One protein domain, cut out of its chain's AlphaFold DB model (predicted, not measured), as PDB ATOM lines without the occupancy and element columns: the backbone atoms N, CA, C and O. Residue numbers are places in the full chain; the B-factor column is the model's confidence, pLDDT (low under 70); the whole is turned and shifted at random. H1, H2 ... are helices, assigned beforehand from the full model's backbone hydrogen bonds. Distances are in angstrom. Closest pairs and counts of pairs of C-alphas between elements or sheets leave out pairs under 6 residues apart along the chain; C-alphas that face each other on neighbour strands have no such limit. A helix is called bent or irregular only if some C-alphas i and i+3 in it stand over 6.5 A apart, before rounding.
ATOM      1  N   GLU A   6     134.899 115.802  81.426       66.21
ATOM      2  CA  GLU A   6     136.313 116.065  81.137       66.21
ATOM      3  C   GLU A   6     137.124 116.326  82.413       66.21
ATOM      4  O   GLU A   6     138.291 115.942  82.492       66.21
ATOM      5  N   ASN A   7     136.478 116.871  83.447       58.90
ATOM      6  CA  ASN A   7     137.102 117.211  84.727       58.90
ATOM      7  C   ASN A   7     137.117 116.066  85.755       58.90
ATOM      8  O   ASN A   7     137.702 116.199  86.833       58.90
ATOM      9  N   LEU A   8     136.483 114.928  85.459       58.86
ATOM     10  CA  LEU A   8     136.539 113.758  86.336       58.86
ATOM     11  C   LEU A   8     137.857 112.988  86.149       58.86
ATOM     12  O   LEU A   8     138.345 112.884  85.027       58.86
ATOM     13  N   PRO A   9     138.409 112.342  87.194       61.97
ATOM     14  CA  PRO A   9     139.482 111.365  87.025       61.97
ATOM     15  C   PRO A   9     139.090 110.304  85.989       61.97
ATOM     16  O   PRO A   9     137.972 109.786  86.032       61.97
ATOM     17  N   LYS A  10     140.004 109.940  85.075       64.21
ATOM     18  CA  LYS A  10     139.744 108.992  83.967       64.21
ATOM     19  C   LYS A  10     139.067 107.696  84.425       64.21
ATOM     20  O   LYS A  10     138.221 107.145  83.722       64.21
ATOM     21  N   GLN A  11     139.412 107.217  85.620       59.54
ATOM     22  CA  GLN A  11     138.799 106.023  86.191       59.54
ATOM     23  C   GLN A  11     137.294 106.228  86.470       59.54
ATOM     24  O   GLN A  11     136.490 105.359  86.138       59.54
ATOM     25  N   ILE A  12     136.890 107.394  86.989       64.32
ATOM     26  CA  ILE A  12     135.484 107.752  87.257       64.32
ATOM     27  C   ILE A  12     134.739 108.060  85.952       64.32
ATOM     28  O   ILE A  12     133.581 107.667  85.809       64.32
ATOM     29  N   GLN A  13     135.407 108.679  84.971       65.30
ATOM     30  CA  GLN A  13     134.834 108.901  83.637       65.30
ATOM     31  C   GLN A  13     134.335 107.589  83.015       65.30
ATOM     32  O   GLN A  13     133.219 107.523  82.508       65.30
ATOM     33  N   SER A  14     135.115 106.507  83.106       64.06
ATOM     34  CA  SER A  14     134.718 105.214  82.525       64.06
ATOM     35  C   SER A  14     133.463 104.599  83.172       64.06
ATOM     36  O   SER A  14     132.689 103.890  82.510       64.06
ATOM     37  N   LEU A  15     133.233 104.909  84.452       60.81
ATOM     38  CA  LEU A  15     132.052 104.509  85.213       60.81
ATOM     39  C   LEU A  15     130.836 105.371  84.856       60.81
ATOM     40  O   LEU A  15     129.814 104.807  84.456       60.81
ATOM     41  N   LEU A  16     130.968 106.699  84.961       65.32
ATOM     42  CA  LEU A  16     129.852 107.655  84.918       65.32
ATOM     43  C   LEU A  16     129.541 108.236  83.528       65.32
ATOM     44  O   LEU A  16     128.425 108.691  83.310       65.32
ATOM     45  N   CYS A  17     130.490 108.226  82.588       67.01
ATOM     46  CA  CYS A  17     130.401 109.000  81.339       67.01
ATOM     47  C   CYS A  17     130.292 108.152  80.061       67.01
ATOM     48  O   CYS A  17     130.289 108.692  78.957       67.01
ATOM     49  N   ASN A  18     130.193 106.825  80.179       56.43
ATOM     50  CA  ASN A  18     130.133 105.941  79.015       56.43
ATOM     51  C   ASN A  18     128.696 105.810  78.463       56.43
ATOM     52  O   ASN A  18     127.888 105.079  79.030       56.43
ATOM     53  N   ASN A  19     128.462 106.458  77.314       46.75
ATOM     54  CA  ASN A  19     127.311 106.389  76.396       46.75
ATOM     55  C   ASN A  19     125.936 106.905  76.885       46.75
ATOM     56  O   ASN A  19     125.320 106.360  77.792       46.75
ATOM     57  N   SER A  20     125.391 107.849  76.101       45.32
ATOM     58  CA  SER A  20     123.984 108.299  75.995       45.32
ATOM     59  C   SER A  20     123.496 109.479  76.869       45.32
ATOM     60  O   SER A  20     122.921 109.345  77.941       45.32
ATOM     61  N   THR A  21     123.702 110.692  76.350       40.37
ATOM     62  CA  THR A  21     122.656 111.647  75.903       40.37
ATOM     63  C   THR A  21     121.363 111.926  76.709       40.37
ATOM     64  O   THR A  21     120.540 112.654  76.174       40.37
ATOM     65  N   ASN A  22     121.159 111.500  77.965       43.09
ATOM     66  CA  ASN A  22     119.925 111.830  78.732       43.09
ATOM     67  C   ASN A  22     120.128 112.246  80.217       43.09
ATOM     68  O   ASN A  22     119.171 112.358  80.979       43.09
ATOM     69  N   GLY A  23     121.360 112.516  80.656       45.77
ATOM     70  CA  GLY A  23     121.753 112.409  82.073       45.77
ATOM     71  C   GLY A  23     121.458 113.553  83.060       45.77
ATOM     72  O   GLY A  23     121.996 113.511  84.161       45.77
ATOM     73  N   SER A  24     120.655 114.582  82.758       47.33
ATOM     74  CA  SER A  24     120.508 115.712  83.707       47.33
ATOM     75  C   SER A  24     119.757 115.349  84.998       47.33
ATOM     76  O   SER A  24     120.128 115.835  86.068       47.33
ATOM     77  N   SER A  25     118.662 114.591  84.913       45.59
ATOM     78  CA  SER A  25     117.864 114.218  86.092       45.59
ATOM     79  C   SER A  25     118.505 113.067  86.858       45.59
ATOM     80  O   SER A  25     118.515 113.073  88.086       45.59
ATOM     81  N   ASP A  26     119.088 112.122  86.122       59.25
ATOM     82  CA  ASP A  26     119.717 110.930  86.680       59.25
ATOM     83  C   ASP A  26     121.007 111.283  87.431       59.25
ATOM     84  O   ASP A  26     121.234 110.816  88.541       59.25
ATOM     85  N   PHE A  27     121.794 112.238  86.918       60.31
ATOM     86  CA  PHE A  27     123.012 112.685  87.590       60.31
ATOM     87  C   PHE A  27     122.751 113.333  88.954       60.31
ATOM     88  O   PHE A  27     123.446 113.029  89.920       60.31
ATOM     89  N   ASN A  28     121.745 114.206  89.071       62.97
ATOM     90  CA  ASN A  28     121.415 114.810  90.365       62.97
ATOM     91  C   ASN A  28     120.952 113.743  91.374       62.97
ATOM     92  O   ASN A  28     121.299 113.833  92.551       62.97
ATOM     93  N   ASN A  29     120.201 112.731  90.923       64.61
ATOM     94  CA  ASN A  29     119.778 111.615  91.770       64.61
ATOM     95  C   ASN A  29     120.975 110.765  92.211       64.61
ATOM     96  O   ASN A  29     121.145 110.555  93.409       64.61
ATOM     97  N   ILE A  30     121.852 110.389  91.276       65.57
ATOM     98  CA  ILE A  30     123.096 109.661  91.555       65.57
ATOM     99  C   ILE A  30     123.976 110.454  92.526       65.57
ATOM    100  O   ILE A  30     124.488 109.894  93.487       65.57
ATOM    101  N   MET A  31     124.124 111.769  92.345       66.05
ATOM    102  CA  MET A  31     124.909 112.602  93.261       66.05
ATOM    103  C   MET A  31     124.281 112.704  94.647       66.05
ATOM    104  O   MET A  31     125.006 112.676  95.639       66.05
ATOM    105  N   ASN A  32     122.954 112.791  94.746       67.63
ATOM    106  CA  ASN A  32     122.267 112.764  96.036       67.63
ATOM    107  C   ASN A  32     122.440 111.406  96.734       67.63
ATOM    108  O   ASN A  32     122.699 111.371  97.937       67.63
ATOM    109  N   GLU A  33     122.360 110.297  95.993       67.54
ATOM    110  CA  GLU A  33     122.655 108.959  96.513       67.54
ATOM    111  C   GLU A  33     124.109 108.833  96.955       67.54
ATOM    112  O   GLU A  33     124.357 108.396  98.075       67.54
ATOM    113  N   ILE A  34     125.067 109.295  96.145       70.11
ATOM    114  CA  ILE A  34     126.486 109.328  96.503       70.11
ATOM    115  C   ILE A  34     126.677 110.150  97.775       70.11
ATOM    116  O   ILE A  34     127.309 109.667  98.701       70.11
ATOM    117  N   MET A  35     126.100 111.347  97.896       67.89
ATOM    118  CA  MET A  35     126.234 112.170  99.107       67.89
ATOM    119  C   MET A  35     125.643 111.489 100.353       67.89
ATOM    120  O   MET A  35     126.239 111.549 101.433       67.89
ATOM    121  N   ASN A  36     124.520 110.781 100.212       69.91
ATOM    122  CA  ASN A  36     123.940 109.980 101.292       69.91
ATOM    123  C   ASN A  36     124.810 108.757 101.641       69.91
ATOM    124  O   ASN A  36     124.986 108.433 102.822       69.91
ATOM    125  N   LEU A  37     125.401 108.107 100.633       71.64
ATOM    126  CA  LEU A  37     126.358 107.010 100.780       71.64
ATOM    127  C   LEU A  37     127.660 107.484 101.424       71.64
ATOM    128  O   LEU A  37     128.199 106.775 102.260       71.64
ATOM    129  N   ILE A  38     128.133 108.689 101.112       72.92
ATOM    130  CA  ILE A  38     129.275 109.332 101.766       72.92
ATOM    131  C   ILE A  38     128.957 109.500 103.256       72.92
ATOM    132  O   ILE A  38     129.702 109.017 104.107       72.92
ATOM    133  N   GLY A  39     127.816 110.113 103.588       71.24
ATOM    134  CA  GLY A  39     127.418 110.342 104.978       71.24
ATOM    135  C   GLY A  39     127.245 109.062 105.797       71.24
ATOM    136  O   GLY A  39     127.642 109.021 106.964       71.24
ATOM    137  N   THR A  40     126.687 108.018 105.186       73.66
ATOM    138  CA  THR A  40     126.477 106.708 105.823       73.66
ATOM    139  C   THR A  40     127.774 105.901 105.888       73.66
ATOM    140  O   THR A  40     128.109 105.328 106.925       73.66
ATOM    141  N   GLY A  41     128.537 105.905 104.797       74.99
ATOM    142  CA  GLY A  41     129.792 105.186 104.619       74.99
ATOM    143  C   GLY A  41     130.890 105.691 105.544       74.99
ATOM    144  O   GLY A  41     131.557 104.884 106.180       74.99
ATOM    145  N   MET A  42     131.019 107.009 105.731       77.87
ATOM    146  CA  MET A  42     131.959 107.578 106.708       77.87
ATOM    147  C   MET A  42     131.747 106.992 108.109       77.87
ATOM    148  O   MET A  42     132.694 106.539 108.754       77.87
ATOM    149  N   LYS A  43     130.486 106.922 108.553       76.85
ATOM    150  CA  LYS A  43     130.132 106.334 109.849       76.85
ATOM    151  C   LYS A  43     130.400 104.826 109.884       76.85
ATOM    152  O   LYS A  43     130.934 104.335 110.873       76.85
ATOM    153  N   ALA A  44     130.051 104.100 108.822       78.41
ATOM    154  CA  ALA A  44     130.223 102.648 108.740       78.41
ATOM    155  C   ALA A  44     131.698 102.214 108.676       78.41
ATOM    156  O   ALA A  44     132.075 101.206 109.267       78.41
ATOM    157  N   TRP A  45     132.547 102.981 107.993       78.44
ATOM    158  CA  TRP A  45     133.962 102.658 107.784       78.44
ATOM    159  C   TRP A  45     134.893 103.258 108.839       78.44
ATOM    160  O   TRP A  45     136.114 103.109 108.734       78.44
ATOM    161  N   ASN A  46     134.321 103.893 109.870       79.74
ATOM    162  CA  ASN A  46     135.040 104.586 110.936       79.74
ATOM    163  C   ASN A  46     136.044 105.610 110.378       79.74
ATOM    164  O   ASN A  46     137.227 105.618 110.724       79.74
ATOM    165  N   VAL A  47     135.557 106.427 109.447       81.93
ATOM    166  CA  VAL A  47     136.305 107.478 108.763       81.93
ATOM    167  C   VAL A  47     135.692 108.825 109.141       81.93
ATOM    168  O   VAL A  47     134.472 108.992 109.147       81.93
ATOM    169  N   GLY A  48     136.538 109.805 109.442       82.53
ATOM    170  CA  GLY A  48     136.103 111.134 109.841       82.53
ATOM    171  C   GLY A  48     137.119 112.217 109.482       82.53
ATOM    172  O   GLY A  48     138.187 111.902 108.969       82.53
ATOM    173  N   PRO A  49     136.792 113.488 109.768       84.10
ATOM    174  CA  PRO A  49     137.636 114.645 109.466       84.10
ATOM    175  C   PRO A  49     138.935 114.679 110.275       84.10
ATOM    176  O   PRO A  49     139.870 115.379 109.903       84.10
ATOM    177  N   PHE A  50     138.995 113.947 111.388       88.80
ATOM    178  CA  PHE A  50     140.178 113.848 112.231       88.80
ATOM    179  C   PHE A  50     140.841 112.490 112.032       88.80
ATOM    180  O   PHE A  50     140.201 111.446 112.184       88.80
ATOM    181  N   VAL A  51     142.139 112.512 111.746       90.04
ATOM    182  CA  VAL A  51     142.975 111.324 111.565       90.04
ATOM    183  C   VAL A  51     144.120 111.327 112.570       90.04
ATOM    184  O   VAL A  51     144.624 112.377 112.964       90.04
ATOM    185  N   LYS A  52     144.540 110.134 113.000       92.05
ATOM    186  CA  LYS A  52     145.728 109.959 113.841       92.05
ATOM    187  C   LYS A  52     146.878 109.470 112.969       92.05
ATOM    188  O   LYS A  52     146.829 108.352 112.464       92.05
ATOM    189  N   VAL A  53     147.908 110.295 112.836       92.36
ATOM    190  CA  VAL A  53     149.093 110.036 112.009       92.36
ATOM    191  C   VAL A  53     150.361 110.290 112.822       92.36
ATOM    192  O   VAL A  53     150.324 110.994 113.833       92.36
ATOM    193  N   LYS A  54     151.489 109.693 112.427       95.20
ATOM    194  CA  LYS A  54     152.785 110.025 113.034       95.20
ATOM    195  C   LYS A  54     153.257 111.374 112.495       95.20
ATOM    196  O   LYS A  54     153.019 111.681 111.333       95.20
ATOM    197  N   VAL A  55     153.996 112.133 113.307       93.28
ATOM    198  CA  VAL A  55     154.562 113.437 112.903       93.28
ATOM    199  C   VAL A  55     155.385 113.311 111.618       93.28
ATOM    200  O   VAL A  55     155.177 114.070 110.682       93.28
ATOM    201  N   ASN A  56     156.248 112.296 111.533       92.75
ATOM    202  CA  ASN A  56     157.069 112.051 110.347       92.75
ATOM    203  C   ASN A  56     156.243 111.757 109.080       92.75
ATOM    204  O   ASN A  56     156.656 112.120 107.984       92.75
ATOM    205  N   ASP A  57     155.075 111.124 109.229       92.60
ATOM    206  CA  ASP A  57     154.198 110.810 108.098       92.60
ATOM    207  C   ASP A  57     153.384 112.034 107.659       92.60
ATOM    208  O   ASP A  57     153.177 112.227 106.468       92.60
ATOM    209  N   LEU A  58     152.975 112.899 108.595       91.44
ATOM    210  CA  LEU A  58     152.328 114.176 108.277       91.44
ATOM    211  C   LEU A  58     153.294 115.164 107.609       91.44
ATOM    212  O   LEU A  58     152.904 115.883 106.692       91.44
ATOM    213  N   LEU A  59     154.536 115.229 108.091       90.08
ATOM    214  CA  LEU A  59     155.512 116.198 107.608       90.08
ATOM    215  C   LEU A  59     156.194 115.742 106.321       90.08
ATOM    216  O   LEU A  59     156.213 116.526 105.382       90.08
ATOM    217  N   PHE A  60     156.720 114.510 106.265       88.72
ATOM    218  CA  PHE A  60     157.708 114.121 105.249       88.72
ATOM    219  C   PHE A  60     157.302 112.906 104.408       88.72
ATOM    220  O   PHE A  60     157.241 113.008 103.188       88.72
ATOM    221  N   ASN A  61     157.020 111.749 105.027       88.82
ATOM    222  CA  ASN A  61     156.750 110.518 104.258       88.82
ATOM    223  C   ASN A  61     155.447 110.609 103.454       88.82
ATOM    224  O   ASN A  61     155.277 109.931 102.439       88.82
ATOM    225  N   GLY A  62     154.509 111.408 103.956       89.03
ATOM    226  CA  GLY A  62     153.127 111.400 103.531       89.03
ATOM    227  C   GLY A  62     152.359 110.203 104.078       89.03
ATOM    228  O   GLY A  62     152.885 109.101 104.248       89.03
ATOM    229  N   TYR A  63     151.075 110.412 104.347       90.20
ATOM    230  CA  TYR A  63     150.158 109.342 104.725       90.20
ATOM    231  C   TYR A  63     149.040 109.205 103.689       90.20
ATOM    232  O   TYR A  63     148.639 110.175 103.046       90.20
ATOM    233  N   LYS A  64     148.525 107.987 103.510       87.91
ATOM    234  CA  LYS A  64     147.340 107.749 102.679       87.91
ATOM    235  C   LYS A  64     146.093 107.947 103.532       87.91
ATOM    236  O   LYS A  64     145.882 107.203 104.491       87.91
ATOM    237  N   ASP A  65     145.280 108.946 103.204       86.42
ATOM    238  CA  ASP A  65     144.127 109.285 104.036       86.42
ATOM    239  C   ASP A  65     143.067 108.160 104.018       86.42
ATOM    240  O   ASP A  65     142.703 107.665 102.939       86.42
ATOM    241  N   PRO A  66     142.554 107.723 105.185       83.79
ATOM    242  CA  PRO A  66     141.460 106.759 105.275       83.79
ATOM    243  C   PRO A  66     140.192 107.181 104.525       83.79
ATOM    244  O   PRO A  66     139.475 106.305 104.040       83.79
ATOM    245  N   ILE A  67     139.919 108.487 104.402       79.85
ATOM    246  CA  ILE A  67     138.830 109.017 103.573       79.85
ATOM    247  C   ILE A  67     139.021 108.553 102.137       79.85
ATOM    248  O   ILE A  67     138.149 107.890 101.593       79.85
ATOM    249  N   PHE A  68     140.168 108.806 101.523       78.28
ATOM    250  CA  PHE A  68     140.362 108.408 100.132       78.28
ATOM    251  C   PHE A  68     140.457 106.885  99.988       78.28
ATOM    252  O   PHE A  68     139.707 106.276  99.229       78.28
ATOM    253  N   THR A  69     141.308 106.246 100.790       79.00
ATOM    254  CA  THR A  69     141.615 104.815 100.638       79.00
ATOM    255  C   THR A  69     140.456 103.879 100.963       79.00
ATOM    256  O   THR A  69     140.301 102.868 100.279       79.00
ATOM    257  N   LYS A  70     139.636 104.174 101.979       78.82
ATOM    258  CA  LYS A  70     138.498 103.317 102.354       78.82
ATOM    259  C   LYS A  70     137.198 103.787 101.717       78.82
ATOM    260  O   LYS A  70     136.444 102.970 101.204       78.82
ATOM    261  N   MET A  71     136.917 105.089 101.766       74.14
ATOM    262  CA  MET A  71     135.602 105.610 101.397       74.14
ATOM    263  C   MET A  71     135.373 105.554  99.892       74.14
ATOM    264  O   MET A  71     134.356 105.022  99.457       74.14
ATOM    265  N   ILE A  72     136.317 106.065  99.098       72.93
ATOM    266  CA  ILE A  72     136.165 106.103  97.639       72.93
ATOM    267  C   ILE A  72     136.177 104.688  97.075       72.93
ATOM    268  O   ILE A  72     135.304 104.360  96.282       72.93
ATOM    269  N   THR A  73     137.096 103.834  97.530       74.17
ATOM    270  CA  THR A  73     137.151 102.429  97.101       74.17
ATOM    271  C   THR A  73     135.814 101.722  97.339       74.17
ATOM    272  O   THR A  73     135.245 101.160  96.408       74.17
ATOM    273  N   ASN A  74     135.235 101.858  98.537       74.17
ATOM    274  CA  ASN A  74     133.958 101.221  98.852       74.17
ATOM    275  C   ASN A  74     132.763 101.856  98.116       74.17
ATOM    276  O   ASN A  74     131.839 101.145  97.729       74.17
ATOM    277  N   ILE A  75     132.752 103.180  97.901       74.11
ATOM    278  CA  ILE A  75     131.712 103.846  97.094       74.11
ATOM    279  C   ILE A  75     131.772 103.354  95.649       74.11
ATOM    280  O   ILE A  75     130.734 103.061  95.064       74.11
ATOM    281  N   LEU A  76     132.970 103.240  95.077       72.94
ATOM    282  CA  LEU A  76     133.149 102.741  93.718       72.94
ATOM    283  C   LEU A  76     132.693 101.292  93.593       72.94
ATOM    284  O   LEU A  76     132.026 100.963  92.617       72.94
ATOM    285  N   ASP A  77     132.971 100.452  94.588       74.75
ATOM    286  CA  ASP A  77     132.482  99.076  94.602       74.75
ATOM    287  C   ASP A  77     130.946  99.028  94.638       74.75
ATOM    288  O   ASP A  77     130.340  98.311  93.838       74.75
ATOM    289  N   ILE A  78     130.300  99.865  95.459       72.71
ATOM    290  CA  ILE A  78     128.832  99.991  95.508       72.71
ATOM    291  C   ILE A  78     128.270 100.473  94.162       72.71
ATOM    292  O   ILE A  78     127.348  99.858  93.628       72.71
ATOM    293  N   VAL A  79     128.832 101.541  93.588       72.32
ATOM    294  CA  VAL A  79     128.387 102.107  92.302       72.32
ATOM    295  C   VAL A  79     128.603 101.115  91.159       72.32
ATOM    296  O   VAL A  79     127.738 100.965  90.301       72.32
ATOM    297  N   SER A  80     129.719 100.387  91.156       72.26
ATOM    298  CA  SER A  80     129.995  99.342  90.167       72.26
ATOM    299  C   SER A  80     128.964  98.208  90.243       72.26
ATOM    300  O   SER A  80     128.442  97.777  89.212       72.26
ATOM    301  N   GLY A  81     128.581  97.808  91.464       73.27
ATOM    302  CA  GLY A  81     127.517  96.840  91.714       73.27
ATOM    303  C   GLY A  81     126.149  97.328  91.237       73.27
ATOM    304  O   GLY A  81     125.438  96.574  90.576       73.27
ATOM    305  N   LEU A  82     125.808  98.596  91.498       69.73
ATOM    306  CA  LEU A  82     124.557  99.222  91.045       69.73
ATOM    307  C   LEU A  82     124.474  99.332  89.517       69.73
ATOM    308  O   LEU A  82     123.420  99.088  88.937       69.73
ATOM    309  N   LEU A  83     125.584  99.661  88.854       72.01
ATOM    310  CA  LEU A  83     125.651  99.799  87.395       72.01
ATOM    311  C   LEU A  83     125.854  98.461  86.663       72.01
ATOM    312  O   LEU A  83     125.947  98.451  85.435       72.01
ATOM    313  N   GLY A  84     125.982  97.339  87.383       69.60
ATOM    314  CA  GLY A  84     126.270  96.025  86.796       69.60
ATOM    315  C   GLY A  84     127.611  95.952  86.051       69.60
ATOM    316  O   GLY A  84     127.841  95.032  85.265       69.60
TER     317      GLY A  84
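Overview. This is residues 6 to 84 of the 405 residues of an uncharacterized protein of Strongyloides stercoralis (UniProt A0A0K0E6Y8). The two longer helices, H2 and H4, make a loose V, meeting through residues 34 to 42 of H2. The small helix H3 sticks out at one end of the long axis, the loop of residues 18 to 23 with the first residues of H2 sticks out at the other, and short H1 is near H4. The printed part has 79 residues with four named helices, in the order H1, H2, H3, H4, and no named strand: the class is all helix. The whole is loose, with a radius of gyration of the C-alphas of 15.6 A, and elongated, spanning 49 by 26 by 20 A.

Arrangement. H1, residues 10 to 16, is close to but not clearly touching H4, residues 66 to 82; their closest C-alphas, those of Leu 15 and Ser 80, are 7.4 A apart. They run the same way at a steep tilt of 40 degrees. H2, residues 24 to 44, touches H4 with residues 34 to 42 alone; the closest C-alphas, those of Gly 41 and Met 71, are 6.7 A apart. They run opposite ways at a steep tilt of 49 degrees. H3, residues 55 to 61, touches no helix. O i to N i+4 pairs are within hydrogen-bond range in 2 of 3 for H1, 15 of 17 for H2, 2 of 3 for H3 and 12 of 13 for H4.

Along the chain. H1 begins at C-alpha 10, (139.744, 108.992, 83.967), and is 10.0 A long from first to last C-alpha. H2 is 29.9 A long. H3, 9.4 A, is irregular: C-alphas 58 and 61 are 7.0 A apart. H4, 23.3 A, is neither bent nor irregular, but only just: C-alphas 69 and 72 are 6.4 A apart. It ends at C-alpha 82, (124.557, 99.222, 91.045).

Size, cuts and confidence. The two C-alphas farthest apart, those of Thr 21 and Val 55, are 48.9 A apart. The printed part has no cut and no long link; H3 to H4 is tight. The mean pLDDT of the printed part is 72.4, with residues 6 to 33, 35 to 36, 82 and 84 under 70.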